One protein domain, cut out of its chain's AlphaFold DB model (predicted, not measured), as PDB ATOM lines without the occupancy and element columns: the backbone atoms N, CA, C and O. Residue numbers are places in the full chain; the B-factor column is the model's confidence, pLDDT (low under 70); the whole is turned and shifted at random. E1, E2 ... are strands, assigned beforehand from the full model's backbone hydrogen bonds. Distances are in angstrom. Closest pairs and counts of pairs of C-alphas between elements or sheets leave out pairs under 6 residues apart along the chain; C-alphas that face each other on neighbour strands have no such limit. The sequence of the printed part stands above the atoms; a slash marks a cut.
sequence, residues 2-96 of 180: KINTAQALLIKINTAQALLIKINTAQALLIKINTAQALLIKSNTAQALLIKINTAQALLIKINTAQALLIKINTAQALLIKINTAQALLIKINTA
ATOM      1  N   LYS A   2      10.424 -19.123 -27.475       71.00
ATOM      2  CA  LYS A   2       9.055 -19.184 -28.038       71.00
ATOM      3  C   LYS A   2       8.418 -20.536 -27.696       71.00
ATOM      4  O   LYS A   2       9.026 -21.567 -27.990       71.00
ATOM      5  N   ILE A   3       7.246 -20.514 -27.056       69.75
ATOM      6  CA  ILE A   3       6.457 -21.691 -26.661       69.75
ATOM      7  C   ILE A   3       5.048 -21.498 -27.221       69.75
ATOM      8  O   ILE A   3       4.401 -20.524 -26.851       69.75
ATOM      9  N   ASN A   4       4.588 -22.390 -28.100       66.88
ATOM     10  CA  ASN A   4       3.309 -22.203 -28.796       66.88
ATOM     11  C   ASN A   4       2.143 -23.023 -28.201       66.88
ATOM     12  O   ASN A   4       0.998 -22.672 -28.467       66.88
ATOM     13  N   THR A   5       2.374 -24.059 -27.372       59.19
ATOM     14  CA  THR A   5       1.335 -24.622 -26.466       59.19
ATOM     15  C   THR A   5       1.906 -25.563 -25.387       59.19
ATOM     16  O   THR A   5       2.722 -26.431 -25.705       59.19
ATOM     17  N   ALA A   6       1.472 -25.387 -24.125       60.97
ATOM     18  CA  ALA A   6       1.773 -26.220 -22.945       60.97
ATOM     19  C   ALA A   6       0.612 -26.186 -21.920       60.97
ATOM     20  O   ALA A   6       0.083 -25.103 -21.683       60.97
ATOM     21  N   GLN A   7       0.237 -27.316 -21.292       67.56
ATOM     22  CA  GLN A   7      -0.740 -27.340 -20.176       67.56
ATOM     23  C   GLN A   7      -0.072 -27.101 -18.811       67.56
ATOM     24  O   GLN A   7      -0.645 -26.440 -17.953       67.56
ATOM     25  N   ALA A   8       1.153 -27.604 -18.611       72.38
ATOM     26  CA  ALA A   8       1.959 -27.355 -17.416       72.38
ATOM     27  C   ALA A   8       3.421 -27.062 -17.785       72.38
ATOM     28  O   ALA A   8       4.028 -27.781 -18.589       72.38
ATOM     29  N   LEU A   9       3.995 -26.017 -17.177       81.00
ATOM     30  CA  LEU A   9       5.325 -25.511 -17.508       81.00
ATOM     31  C   LEU A   9       6.146 -25.165 -16.264       81.00
ATOM     32  O   LEU A   9       5.749 -24.322 -15.466       81.00
ATOM     33  N   LEU A  10       7.350 -25.733 -16.161       81.38
ATOM     34  CA  LEU A  10       8.385 -25.244 -15.249       81.38
ATOM     35  C   LEU A  10       9.735 -25.164 -15.964       81.38
ATOM     36  O   LEU A  10      10.288 -26.169 -16.420       81.38
ATOM     37  N   ILE A  11      10.293 -23.957 -16.015       80.00
ATOM     38  CA  ILE A  11      11.604 -23.687 -16.601       80.00
ATOM     39  C   ILE A  11      12.487 -23.026 -15.544       80.00
ATOM     40  O   ILE A  11      12.132 -21.992 -14.987       80.00
ATOM     41  N   LYS A  12      13.654 -23.623 -15.279       81.31
ATOM     42  CA  LYS A  12      14.733 -23.005 -14.496       81.31
ATOM     43  C   LYS A  12      15.986 -22.920 -15.353       81.31
ATOM     44  O   LYS A  12      16.466 -23.941 -15.847       81.31
ATOM     45  N   ILE A  13      16.493 -21.707 -15.522       80.25
ATOM     46  CA  ILE A  13      17.641 -21.389 -16.368       80.25
ATOM     47  C   ILE A  13      18.624 -20.580 -15.522       80.25
ATOM     48  O   ILE A  13      18.246 -19.549 -14.975       80.25
ATOM     49  N   ASN A  14      19.863 -21.056 -15.421       80.12
ATOM     50  CA  ASN A  14      20.998 -20.291 -14.918       80.12
ATOM     51  C   ASN A  14      22.057 -20.243 -16.028       80.12
ATOM     52  O   ASN A  14      22.570 -21.295 -16.427       80.12
ATOM     53  N   THR A  15      22.293 -19.061 -16.603       69.75
ATOM     54  CA  THR A  15      23.123 -18.910 -17.807       69.75
ATOM     55  C   THR A  15      23.935 -17.633 -17.814       69.75
ATOM     56  O   THR A  15      23.420 -16.597 -17.406       69.75
ATOM     57  N   ALA A  16      25.135 -17.690 -18.397       59.56
ATOM     58  CA  ALA A  16      26.011 -16.527 -18.526       59.56
ATOM     59  C   ALA A  16      26.024 -15.856 -19.921       59.56
ATOM     60  O   ALA A  16      26.533 -14.746 -20.012       59.56
ATOM     61  N   GLN A  17      25.507 -16.478 -21.003       68.00
ATOM     62  CA  GLN A  17      25.719 -15.946 -22.373       68.00
ATOM     63  C   GLN A  17      24.538 -16.089 -23.365       68.00
ATOM     64  O   GLN A  17      23.923 -15.077 -23.692       68.00
ATOM     65  N   ALA A  18      24.197 -17.287 -23.883       74.62
ATOM     66  CA  ALA A  18      23.218 -17.411 -24.984       74.62
ATOM     67  C   ALA A  18      22.271 -18.627 -24.901       74.62
ATOM     68  O   ALA A  18      22.695 -19.785 -24.849       74.62
ATOM     69  N   LEU A  19      20.957 -18.366 -24.998       79.00
ATOM     70  CA  LEU A  19      19.911 -19.393 -24.970       79.00
ATOM     71  C   LEU A  19      18.830 -19.178 -26.034       79.00
ATOM     72  O   LEU A  19      18.128 -18.164 -26.044       79.00
ATOM     73  N   LEU A  20      18.589 -20.206 -26.854       81.50
ATOM     74  CA  LEU A  20      17.434 -20.260 -27.747       81.50
ATOM     75  C   LEU A  20      16.648 -21.566 -27.568       81.50
ATOM     76  O   LEU A  20      17.094 -22.651 -27.931       81.50
ATOM     77  N   ILE A  21      15.421 -21.431 -27.062       79.69
ATOM     78  CA  ILE A  21      14.452 -22.522 -26.913       79.69
ATOM     79  C   ILE A  21      13.228 -22.223 -27.786       79.69
ATOM     80  O   ILE A  21      12.628 -21.145 -27.666       79.69
ATOM     81  N   LYS A  22      12.872 -23.176 -28.659       81.19
ATOM     82  CA  LYS A  22      11.638 -23.173 -29.462       81.19
ATOM     83  C   LYS A  22      10.877 -24.485 -29.265       81.19
ATOM     84  O   LYS A  22      11.426 -25.552 -29.550       81.19
ATOM     85  N   ILE A  23       9.639 -24.388 -28.786       79.56
ATOM     86  CA  ILE A  23       8.768 -25.534 -28.492       79.56
ATOM     87  C   ILE A  23       7.384 -25.252 -29.066       79.56
ATOM     88  O   ILE A  23       6.757 -24.262 -28.699       79.56
ATOM     89  N   ASN A  24       6.916 -26.109 -29.971       72.94
ATOM     90  CA  ASN A  24       5.652 -25.859 -30.662       72.94
ATOM     91  C   ASN A  24       4.437 -26.490 -29.966       72.94
ATOM     92  O   ASN A  24       3.381 -25.877 -30.002       72.94
ATOM     93  N   THR A  25       4.580 -27.637 -29.290       64.19
ATOM     94  CA  THR A  25       3.470 -28.351 -28.625       64.19
ATOM     95  C   THR A  25       3.992 -29.305 -27.541       64.19
ATOM     96  O   THR A  25       4.857 -30.144 -27.813       64.19
ATOM     97  N   ALA A  26       3.479 -29.185 -26.313       65.62
ATOM     98  CA  ALA A  26       3.723 -30.113 -25.206       65.62
ATOM     99  C   ALA A  26       2.494 -30.225 -24.282       65.62
ATOM    100  O   ALA A  26       1.765 -29.250 -24.147       65.62
ATOM    101  N   GLN A  27       2.266 -31.351 -23.597       72.88
ATOM    102  CA  GLN A  27       1.287 -31.394 -22.494       72.88
ATOM    103  C   GLN A  27       1.959 -30.982 -21.174       72.88
ATOM    104  O   GLN A  27       1.544 -30.015 -20.536       72.88
ATOM    105  N   ALA A  28       3.065 -31.641 -20.819       75.75
ATOM    106  CA  ALA A  28       3.877 -31.327 -19.646       75.75
ATOM    107  C   ALA A  28       5.341 -31.059 -20.021       75.75
ATOM    108  O   ALA A  28       5.984 -31.862 -20.709       75.75
ATOM    109  N   LEU A  29       5.889 -29.947 -19.520       79.75
ATOM    110  CA  LEU A  29       7.266 -29.542 -19.778       79.75
ATOM    111  C   LEU A  29       8.014 -29.155 -18.498       79.75
ATOM    112  O   LEU A  29       7.645 -28.205 -17.805       79.75
ATOM    113  N   LEU A  30       9.136 -29.835 -18.243       82.19
ATOM    114  CA  LEU A  30      10.087 -29.471 -17.194       82.19
ATOM    115  C   LEU A  30      11.507 -29.364 -17.762       82.19
ATOM    116  O   LEU A  30      12.105 -30.347 -18.207       82.19
ATOM    117  N   ILE A  31      12.076 -28.162 -17.690       80.88
ATOM    118  CA  ILE A  31      13.433 -27.867 -18.154       80.88
ATOM    119  C   ILE A  31      14.259 -27.296 -16.999       80.88
ATOM    120  O   ILE A  31      13.872 -26.312 -16.366       80.88
ATOM    121  N   LYS A  32      15.425 -27.898 -16.743       82.56
ATOM    122  CA  LYS A  32      16.466 -27.335 -15.873       82.56
ATOM    123  C   LYS A  32      17.775 -27.225 -16.644       82.56
ATOM    124  O   LYS A  32      18.299 -28.237 -17.108       82.56
ATOM    125  N   ILE A  33      18.284 -26.008 -16.764       81.25
ATOM    126  CA  ILE A  33      19.490 -25.676 -17.522       81.25
ATOM    127  C   ILE A  33      20.448 -24.916 -16.603       81.25
ATOM    128  O   ILE A  33      20.062 -23.908 -16.015       81.25
ATOM    129  N   ASN A  34      21.685 -25.400 -16.509       81.00
ATOM    130  CA  ASN A  34      22.824 -24.666 -15.968       81.00
ATOM    131  C   ASN A  34      23.924 -24.641 -17.039       81.00
ATOM    132  O   ASN A  34      24.451 -25.704 -17.373       81.00
ATOM    133  N   THR A  35      24.209 -23.485 -17.646       73.00
ATOM    134  CA  THR A  35      25.177 -23.424 -18.757       73.00
ATOM    135  C   THR A  35      26.010 -22.157 -18.789       73.00
ATOM    136  O   THR A  35      25.470 -21.068 -18.620       73.00
ATOM    137  N   ALA A  36      27.294 -22.271 -19.131       65.19
ATOM    138  CA  ALA A  36      28.172 -21.103 -19.217       65.19
ATOM    139  C   ALA A  36      28.158 -20.389 -20.588       65.19
ATOM    140  O   ALA A  36      28.340 -19.178 -20.607       65.19
ATOM    141  N   GLN A  37      27.900 -21.077 -21.715       74.19
ATOM    142  CA  GLN A  37      28.050 -20.471 -23.055       74.19
ATOM    143  C   GLN A  37      26.798 -20.554 -23.955       74.19
ATOM    144  O   GLN A  37      26.038 -19.587 -24.010       74.19
ATOM    145  N   ALA A  38      26.546 -21.663 -24.670       78.50
ATOM    146  CA  ALA A  38      25.529 -21.700 -25.732       78.50
ATOM    147  C   ALA A  38      24.611 -22.935 -25.714       78.50
ATOM    148  O   ALA A  38      25.062 -24.084 -25.755       78.50
ATOM    149  N   LEU A  39      23.294 -22.692 -25.768       81.50
ATOM    150  CA  LEU A  39      22.278 -23.744 -25.849       81.50
ATOM    151  C   LEU A  39      21.193 -23.448 -26.894       81.50
ATOM    152  O   LEU A  39      20.496 -22.431 -26.831       81.50
ATOM    153  N   LEU A  40      20.989 -24.402 -27.811       82.62
ATOM    154  CA  LEU A  40      19.887 -24.403 -28.773       82.62
ATOM    155  C   LEU A  40      19.040 -25.676 -28.645       82.62
ATOM    156  O   LEU A  40      19.491 -26.781 -28.950       82.62
ATOM    157  N   ILE A  41      17.772 -25.500 -28.266       81.19
ATOM    158  CA  ILE A  41      16.775 -26.575 -28.191       81.19
ATOM    159  C   ILE A  41      15.629 -26.272 -29.155       81.19
ATOM    160  O   ILE A  41      14.984 -25.221 -29.074       81.19
ATOM    161  N   LYS A  42      15.351 -27.222 -30.053       82.25
ATOM    162  CA  LYS A  42      14.147 -27.232 -30.893       82.25
ATOM    163  C   LYS A  42      13.380 -28.532 -30.671       82.25
ATOM    164  O   LYS A  42      13.946 -29.608 -30.867       82.25
ATOM    165  N   SER A  43      12.110 -28.414 -30.293       79.75
ATOM    166  CA  SER A  43      11.219 -29.557 -30.071       79.75
ATOM    167  C   SER A  43       9.873 -29.349 -30.761       79.75
ATOM    168  O   SER A  43       9.261 -28.288 -30.607       79.75
ATOM    169  N   ASN A  44       9.405 -30.369 -31.483       79.06
ATOM    170  CA  ASN A  44       8.077 -30.409 -32.098       79.06
ATOM    171  C   ASN A  44       7.303 -31.650 -31.609       79.06
ATOM    172  O   ASN A  44       7.830 -32.755 -31.735       79.06
ATOM    173  N   THR A  45       6.109 -31.424 -31.041       63.50
ATOM    174  CA  THR A  45       5.140 -32.393 -30.473       63.50
ATOM    175  C   THR A  45       5.684 -33.402 -29.452       63.50
ATOM    176  O   THR A  45       6.399 -34.340 -29.794       63.50
ATOM    177  N   ALA A  46       5.287 -33.263 -28.183       63.38
ATOM    178  CA  ALA A  46       5.473 -34.294 -27.157       63.38
ATOM    179  C   ALA A  46       4.334 -34.308 -26.121       63.38
ATOM    180  O   ALA A  46       3.775 -33.258 -25.829       63.38
ATOM    181  N   GLN A  47       4.000 -35.453 -25.514       69.19
ATOM    182  CA  GLN A  47       3.105 -35.456 -24.341       69.19
ATOM    183  C   GLN A  47       3.881 -35.006 -23.091       69.19
ATOM    184  O   GLN A  47       3.505 -34.023 -22.457       69.19
ATOM    185  N   ALA A  48       5.024 -35.630 -22.788       75.50
ATOM    186  CA  ALA A  48       5.861 -35.262 -21.643       75.50
ATOM    187  C   ALA A  48       7.340 -35.086 -22.018       75.50
ATOM    188  O   ALA A  48       7.968 -35.986 -22.585       75.50
ATOM    189  N   LEU A  49       7.922 -33.943 -21.634       79.62
ATOM    190  CA  LEU A  49       9.338 -33.636 -21.844       79.62
ATOM    191  C   LEU A  49      10.031 -33.206 -20.545       79.62
ATOM    192  O   LEU A  49       9.705 -32.170 -19.960       79.62
ATOM    193  N   LEU A  50      11.052 -33.968 -20.140       83.06
ATOM    194  CA  LEU A  50      11.949 -33.627 -19.037       83.06
ATOM    195  C   LEU A  50      13.397 -33.511 -19.524       83.06
ATOM    196  O   LEU A  50      14.028 -34.497 -19.912       83.06
ATOM    197  N   ILE A  51      13.956 -32.306 -19.434       81.31
ATOM    198  CA  ILE A  51      15.341 -32.020 -19.821       81.31
ATOM    199  C   ILE A  51      16.113 -31.479 -18.616       81.31
ATOM    200  O   ILE A  51      15.710 -30.499 -17.985       81.31
ATOM    201  N   LYS A  52      17.253 -32.107 -18.311       83.12
ATOM    202  CA  LYS A  52      18.252 -31.592 -17.365       83.12
ATOM    203  C   LYS A  52      19.601 -31.470 -18.063       83.12
ATOM    204  O   LYS A  52      20.135 -32.473 -18.532       83.12
ATOM    205  N   ILE A  53      20.137 -30.259 -18.118       82.06
ATOM    206  CA  ILE A  53      21.377 -29.936 -18.825       82.06
ATOM    207  C   ILE A  53      22.312 -29.204 -17.864       82.06
ATOM    208  O   ILE A  53      21.911 -28.211 -17.257       82.06
ATOM    209  N   ASN A  54      23.545 -29.698 -17.752       81.44
ATOM    210  CA  ASN A  54      24.670 -28.991 -17.148       81.44
ATOM    211  C   ASN A  54      25.827 -28.948 -18.159       81.44
ATOM    212  O   ASN A  54      26.370 -30.006 -18.476       81.44
ATOM    213  N   THR A  55      26.164 -27.787 -18.726       74.62
ATOM    214  CA  THR A  55      27.200 -27.721 -19.778       74.62
ATOM    215  C   THR A  55      28.075 -26.479 -19.717       74.62
ATOM    216  O   THR A  55      27.569 -25.377 -19.523       74.62
ATOM    217  N   ALA A  56      29.370 -26.620 -20.000       69.56
ATOM    218  CA  ALA A  56      30.272 -25.468 -20.046       69.56
ATOM    219  C   ALA A  56      30.305 -24.758 -21.416       69.56
ATOM    220  O   ALA A  56      30.356 -23.534 -21.432       69.56
ATOM    221  N   GLN A  57      30.208 -25.469 -22.549       75.69
ATOM    222  CA  GLN A  57      30.364 -24.853 -23.882       75.69
ATOM    223  C   GLN A  57      29.105 -24.913 -24.773       75.69
ATOM    224  O   GLN A  57      28.285 -23.999 -24.718       75.69
ATOM    225  N   ALA A  58      28.915 -25.948 -25.602       79.56
ATOM    226  CA  ALA A  58      27.920 -25.910 -26.682       79.56
ATOM    227  C   ALA A  58      27.013 -27.149 -26.756       79.56
ATOM    228  O   ALA A  58      27.476 -28.291 -26.840       79.56
ATOM    229  N   LEU A  59      25.697 -26.913 -26.831       82.81
ATOM    230  CA  LEU A  59      24.694 -27.968 -26.980       82.81
ATOM    231  C   LEU A  59      23.625 -27.624 -28.026       82.81
ATOM    232  O   LEU A  59      22.935 -26.605 -27.937       82.81
ATOM    233  N   LEU A  60      23.436 -28.539 -28.982       84.88
ATOM    234  CA  LEU A  60      22.349 -28.505 -29.958       84.88
ATOM    235  C   LEU A  60      21.486 -29.768 -29.864       84.88
ATOM    236  O   LEU A  60      21.939 -30.877 -30.160       84.88
ATOM    237  N   ILE A  61      20.208 -29.581 -29.529       83.00
ATOM    238  CA  ILE A  61      19.203 -30.646 -29.474       83.00
ATOM    239  C   ILE A  61      18.077 -30.348 -30.466       83.00
ATOM    240  O   ILE A  61      17.463 -29.276 -30.436       83.00
ATOM    241  N   LYS A  62      17.784 -31.325 -31.331       83.94
ATOM    242  CA  LYS A  62      16.599 -31.340 -32.199       83.94
ATOM    243  C   LYS A  62      15.799 -32.617 -31.961       83.94
ATOM    244  O   LYS A  62      16.343 -33.712 -32.122       83.94
ATOM    245  N   ILE A  63      14.529 -32.460 -31.602       82.44
ATOM    246  CA  ILE A  63      13.601 -33.556 -31.294       82.44
ATOM    247  C   ILE A  63      12.322 -33.387 -32.115       82.44
ATOM    248  O   ILE A  63      11.731 -32.305 -32.096       82.44
ATOM    249  N   ASN A  64      11.882 -34.469 -32.765       80.88
ATOM    250  CA  ASN A  64      10.581 -34.564 -33.429       80.88
ATOM    251  C   ASN A  64       9.774 -35.785 -32.906       80.88
ATOM    252  O   ASN A  64      10.236 -36.923 -33.025       80.88
ATOM    253  N   THR A  65       8.576 -35.497 -32.368       66.38
ATOM    254  CA  THR A  65       7.376 -36.345 -32.123       66.38
ATOM    255  C   THR A  65       7.371 -37.509 -31.108       66.38
ATOM    256  O   THR A  65       6.914 -38.580 -31.469       66.38
ATOM    257  N   ALA A  66       7.725 -37.340 -29.825       64.44
ATOM    258  CA  ALA A  66       7.695 -38.442 -28.826       64.44
ATOM    259  C   ALA A  66       6.575 -38.333 -27.759       64.44
ATOM    260  O   ALA A  66       6.365 -37.252 -27.215       64.44
ATOM    261  N   GLN A  67       5.928 -39.439 -27.350       69.62
ATOM    262  CA  GLN A  67       5.007 -39.438 -26.188       69.62
ATOM    263  C   GLN A  67       5.737 -39.120 -24.864       69.62
ATOM    264  O   GLN A  67       5.318 -38.218 -24.140       69.62
ATOM    265  N   ALA A  68       6.867 -39.768 -24.558       73.50
ATOM    266  CA  ALA A  68       7.644 -39.463 -23.348       73.50
ATOM    267  C   ALA A  68       9.155 -39.371 -23.606       73.50
ATOM    268  O   ALA A  68       9.770 -40.286 -24.157       73.50
ATOM    269  N   LEU A  69       9.777 -38.279 -23.151       80.38
ATOM    270  CA  LEU A  69      11.216 -38.062 -23.283       80.38
ATOM    271  C   LEU A  69      11.850 -37.573 -21.978       80.38
ATOM    272  O   LEU A  69      11.473 -36.533 -21.433       80.38
ATOM    273  N   LEU A  70      12.897 -38.278 -21.536       82.44
ATOM    274  CA  LEU A  70      13.792 -37.815 -20.480       82.44
ATOM    275  C   LEU A  70      15.247 -37.783 -20.968       82.44
ATOM    276  O   LEU A  70      15.842 -38.797 -21.332       82.44
ATOM    277  N   ILE A  71      15.845 -36.595 -20.921       82.25
ATOM    278  CA  ILE A  71      17.249 -36.365 -21.262       82.25
ATOM    279  C   ILE A  71      17.972 -35.788 -20.047       82.25
ATOM    280  O   ILE A  71      17.547 -34.776 -19.480       82.25
ATOM    281  N   LYS A  72      19.090 -36.411 -19.657       83.44
ATOM    282  CA  LYS A  72      20.064 -35.791 -18.746       83.44
ATOM    283  C   LYS A  72      21.437 -35.728 -19.396       83.44
ATOM    284  O   LYS A  72      21.980 -36.752 -19.800       83.44
ATOM    285  N   ILE A  73      21.992 -34.529 -19.462       82.50
ATOM    286  CA  ILE A  73      23.279 -34.257 -20.095       82.50
ATOM    287  C   ILE A  73      24.162 -33.529 -19.094       82.50
ATOM    288  O   ILE A  73      23.732 -32.544 -18.490       82.50
ATOM    289  N   ASN A  74      25.391 -34.012 -18.957       80.88
ATOM    290  CA  ASN A  74      26.487 -33.276 -18.352       80.88
ATOM    291  C   ASN A  74      27.674 -33.291 -19.335       80.88
ATOM    292  O   ASN A  74      28.053 -34.362 -19.805       80.88
ATOM    293  N   THR A  75      28.178 -32.128 -19.760       74.06
ATOM    294  CA  THR A  75      29.279 -32.060 -20.746       74.06
ATOM    295  C   THR A  75      30.180 -30.845 -20.569       74.06
ATOM    296  O   THR A  75      29.699 -29.742 -20.309       74.06
ATOM    297  N   ALA A  76      31.476 -31.008 -20.838       67.88
ATOM    298  CA  ALA A  76      32.421 -29.889 -20.830       67.88
ATOM    299  C   ALA A  76      32.491 -29.128 -22.170       67.88
ATOM    300  O   ALA A  76      32.627 -27.910 -22.155       67.88
ATOM    301  N   GLN A  77      32.346 -29.803 -23.317       75.62
ATOM    302  CA  GLN A  77      32.613 -29.194 -24.630       75.62
ATOM    303  C   GLN A  77      31.411 -29.234 -25.597       75.62
ATOM    304  O   GLN A  77      30.537 -28.373 -25.504       75.62
ATOM    305  N   ALA A  78      31.318 -30.203 -26.517       79.00
ATOM    306  CA  ALA A  78      30.359 -30.146 -27.627       79.00
ATOM    307  C   ALA A  78      29.438 -31.371 -27.728       79.00
ATOM    308  O   ALA A  78      29.885 -32.522 -27.735       79.00
ATOM    309  N   LEU A  79      28.136 -31.118 -27.898       82.00
ATOM    310  CA  LEU A  79      27.136 -32.169 -28.089       82.00
ATOM    311  C   LEU A  79      26.084 -31.802 -29.145       82.00
ATOM    312  O   LEU A  79      25.405 -30.776 -29.062       82.00
ATOM    313  N   LEU A  80      25.905 -32.707 -30.114       84.62
ATOM    314  CA  LEU A  80      24.841 -32.651 -31.112       84.62
ATOM    315  C   LEU A  80      23.963 -33.904 -31.039       84.62
ATOM    316  O   LEU A  80      24.407 -35.018 -31.326       84.62
ATOM    317  N   ILE A  81      22.683 -33.700 -30.725       83.56
ATOM    318  CA  ILE A  81      21.675 -34.761 -30.663       83.56
ATOM    319  C   ILE A  81      20.553 -34.475 -31.662       83.56
ATOM    320  O   ILE A  81      19.930 -33.408 -31.643       83.56
ATOM    321  N   LYS A  82      20.269 -35.464 -32.516       84.62
ATOM    322  CA  LYS A  82      19.085 -35.495 -33.383       84.62
ATOM    323  C   LYS A  82      18.280 -36.762 -33.111       84.62
ATOM    324  O   LYS A  82      18.811 -37.865 -33.254       84.62
ATOM    325  N   ILE A  83      17.015 -36.583 -32.744       81.94
ATOM    326  CA  ILE A  83      16.087 -37.655 -32.375       81.94
ATOM    327  C   ILE A  83      14.806 -37.512 -33.203       81.94
ATOM    328  O   ILE A  83      14.222 -36.428 -33.251       81.94
ATOM    329  N   ASN A  84      14.375 -38.612 -33.820       80.88
ATOM    330  CA  ASN A  84      13.073 -38.758 -34.472       80.88
ATOM    331  C   ASN A  84      12.412 -40.051 -33.963       80.88
ATOM    332  O   ASN A  84      12.913 -41.135 -34.274       80.88
ATOM    333  N   THR A  85      11.383 -39.961 -33.109       68.94
ATOM    334  CA  THR A  85      10.862 -41.140 -32.377       68.94
ATOM    335  C   THR A  85       9.412 -41.010 -31.957       68.94
ATOM    336  O   THR A  85       9.097 -39.913 -31.540       68.94
ATOM    337  N   ALA A  86       8.612 -42.093 -31.918       59.50
ATOM    338  CA  ALA A  86       7.166 -42.026 -31.640       59.50
ATOM    339  C   ALA A  86       6.696 -42.340 -30.195       59.50
ATOM    340  O   ALA A  86       5.719 -41.721 -29.777       59.50
ATOM    341  N   GLN A  87       7.329 -43.236 -29.406       63.12
ATOM    342  CA  GLN A  87       6.733 -43.643 -28.107       63.12
ATOM    343  C   GLN A  87       7.534 -43.369 -26.810       63.12
ATOM    344  O   GLN A  87       7.098 -42.464 -26.103       63.12
ATOM    345  N   ALA A  88       8.680 -43.956 -26.425       61.00
ATOM    346  CA  ALA A  88       9.379 -43.398 -25.233       61.00
ATOM    347  C   ALA A  88      10.900 -43.599 -25.149       61.00
ATOM    348  O   ALA A  88      11.422 -44.686 -25.398       61.00
ATOM    349  N   LEU A  89      11.621 -42.546 -24.736       67.25
ATOM    350  CA  LEU A  89      13.089 -42.471 -24.773       67.25
ATOM    351  C   LEU A  89      13.693 -41.931 -23.464       67.25
ATOM    352  O   LEU A  89      13.294 -40.879 -22.961       67.25
ATOM    353  N   LEU A  90      14.740 -42.594 -22.962       61.22
ATOM    354  CA  LEU A  90      15.545 -42.115 -21.832       61.22
ATOM    355  C   LEU A  90      17.043 -42.125 -22.180       61.22
ATOM    356  O   LEU A  90      17.620 -43.186 -22.407       61.22
ATOM    357  N   ILE A  91      17.706 -40.965 -22.163       65.00
ATOM    358  CA  ILE A  91      19.153 -40.847 -22.433       65.00
ATOM    359  C   ILE A  91      19.844 -40.160 -21.248       65.00
ATOM    360  O   ILE A  91      19.433 -39.075 -20.829       65.00
ATOM    361  N   LYS A  92      20.922 -40.749 -20.711       59.47
ATOM    362  CA  LYS A  92      21.865 -40.030 -19.832       59.47
ATOM    363  C   LYS A  92      23.284 -40.103 -20.390       59.47
ATOM    364  O   LYS A  92      23.761 -41.201 -20.674       59.47
ATOM    365  N   ILE A  93      23.960 -38.966 -20.494       65.25
ATOM    366  CA  ILE A  93      25.319 -38.852 -21.043       65.25
ATOM    367  C   ILE A  93      26.186 -38.057 -20.060       65.25
ATOM    368  O   ILE A  93      25.719 -37.032 -19.555       65.25
ATOM    369  N   ASN A  94      27.430 -38.484 -19.822       64.88
ATOM    370  CA  ASN A  94      28.457 -37.597 -19.272       64.88
ATOM    371  C   ASN A  94      29.766 -37.733 -20.068       64.88
ATOM    372  O   ASN A  94      30.308 -38.834 -20.147       64.88
ATOM    373  N   THR A  95      30.220 -36.653 -20.715       64.25
ATOM    374  CA  THR A  95      31.374 -36.673 -21.638       64.25
ATOM    375  C   THR A  95      32.216 -35.396 -21.610       64.25
ATOM    376  O   THR A  95      31.665 -34.308 -21.435       64.25
ATOM    377  N   ALA A  96      33.534 -35.503 -21.839       58.59
ATOM    378  CA  ALA A  96      34.473 -34.376 -21.704       58.59
ATOM    379  C   ALA A  96      34.804 -33.608 -23.008       58.59
ATOM    380  O   ALA A  96      35.183 -32.445 -22.904       58.59
TER     381      ALA A  96
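What this domain is: This is residues 2 to 96 of the 180 residues of an uncharacterized protein of Puccinia graminis f. sp. tritici (UniProt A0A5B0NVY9). The chain is wound in stacked turns, a flattened solenoid with two broad walls of parallel strands. E1, E3, residues 46 to 55 of E4, residues 68 to 75 of E5, and E7 stack along one wall; E2, residues 38 to 43 of E4, residues 58 to 64 of E5, and E6 stack along the other, with E4 and E5 each folding back from one wall to the other. The printed part has 95 residues, with no named helix and seven named strands, E1 to E7 in order along the chain, in one branched sheet whose neighbour pairs are parallel. The class is all strand, with 76 of the 95 printed residues in strands. The whole is compact, with a radius of gyration of the C-alphas of 12.4 A and spans of 31 by 22 by 15 A.

Where its parts are: The longest strands, 18 residues each, are E4, residues 38 to 55, and E5, residues 58 to 75. E4 bends by 168 degrees at residue 52, and its first and last C-alphas are 8.6 A apart; E5 bends by 169 degrees at residue 72, and its are 8.7 A apart. C-alpha 38 is at (25.529, -21.700, -25.732). Before them come E1, residues 8 to 15, 22.8 A long from C-alpha 8 at (1.959, -27.355, -17.416); E2, residues 18 to 23, 16.9 A; and E3, residues 26 to 35, 23.4 A. After them come E6, residues 78 to 85, 22.9 A, and E7, residues 88 to 95, 23.3 A, ending with C-alpha 95 at (31.374, -36.673, -21.638).

How they stand to each other: E4 and E5 are parallel neighbours along residues 38 to 55 and 58 to 75; C-alphas 50 and 70 face each other at 4.8 A, and N 40 and O 59 are within hydrogen-bond range at 2.9 A. On the other side of E4 from E5 lie E2, with N 20 and O 39 at 2.9 A, and E3, with N 30 and O 49 at 3.0 A. E1 lies on the other side of E3 from E4, with N 12 and O 31 at 2.9 A. On the other side of E5 from E4 lie E6, with N 60 and O 79 at 3.0 A, and E7, with N 72 and O 91 at 2.9 A. E1, E2, E6 and E7 are edge strands. E1 and E2 meet only through their link, and E1 and E7 are apart. Residues 2 to 3 pair, parallel, with residues 22 to 23 of E2.

The domain as a whole: The C-alphas farthest apart are those of Gln 7 and Ala 96, at 35.9 A. The sheet is twisted, with C-alphas up to 8.9 A off its best plane. The printed part has no cut, and the six links between successive strands are tight. Mean pLDDT of the printed part is 74.9; 31 residues are under 70, among them 3 to 7 and 85 to 96.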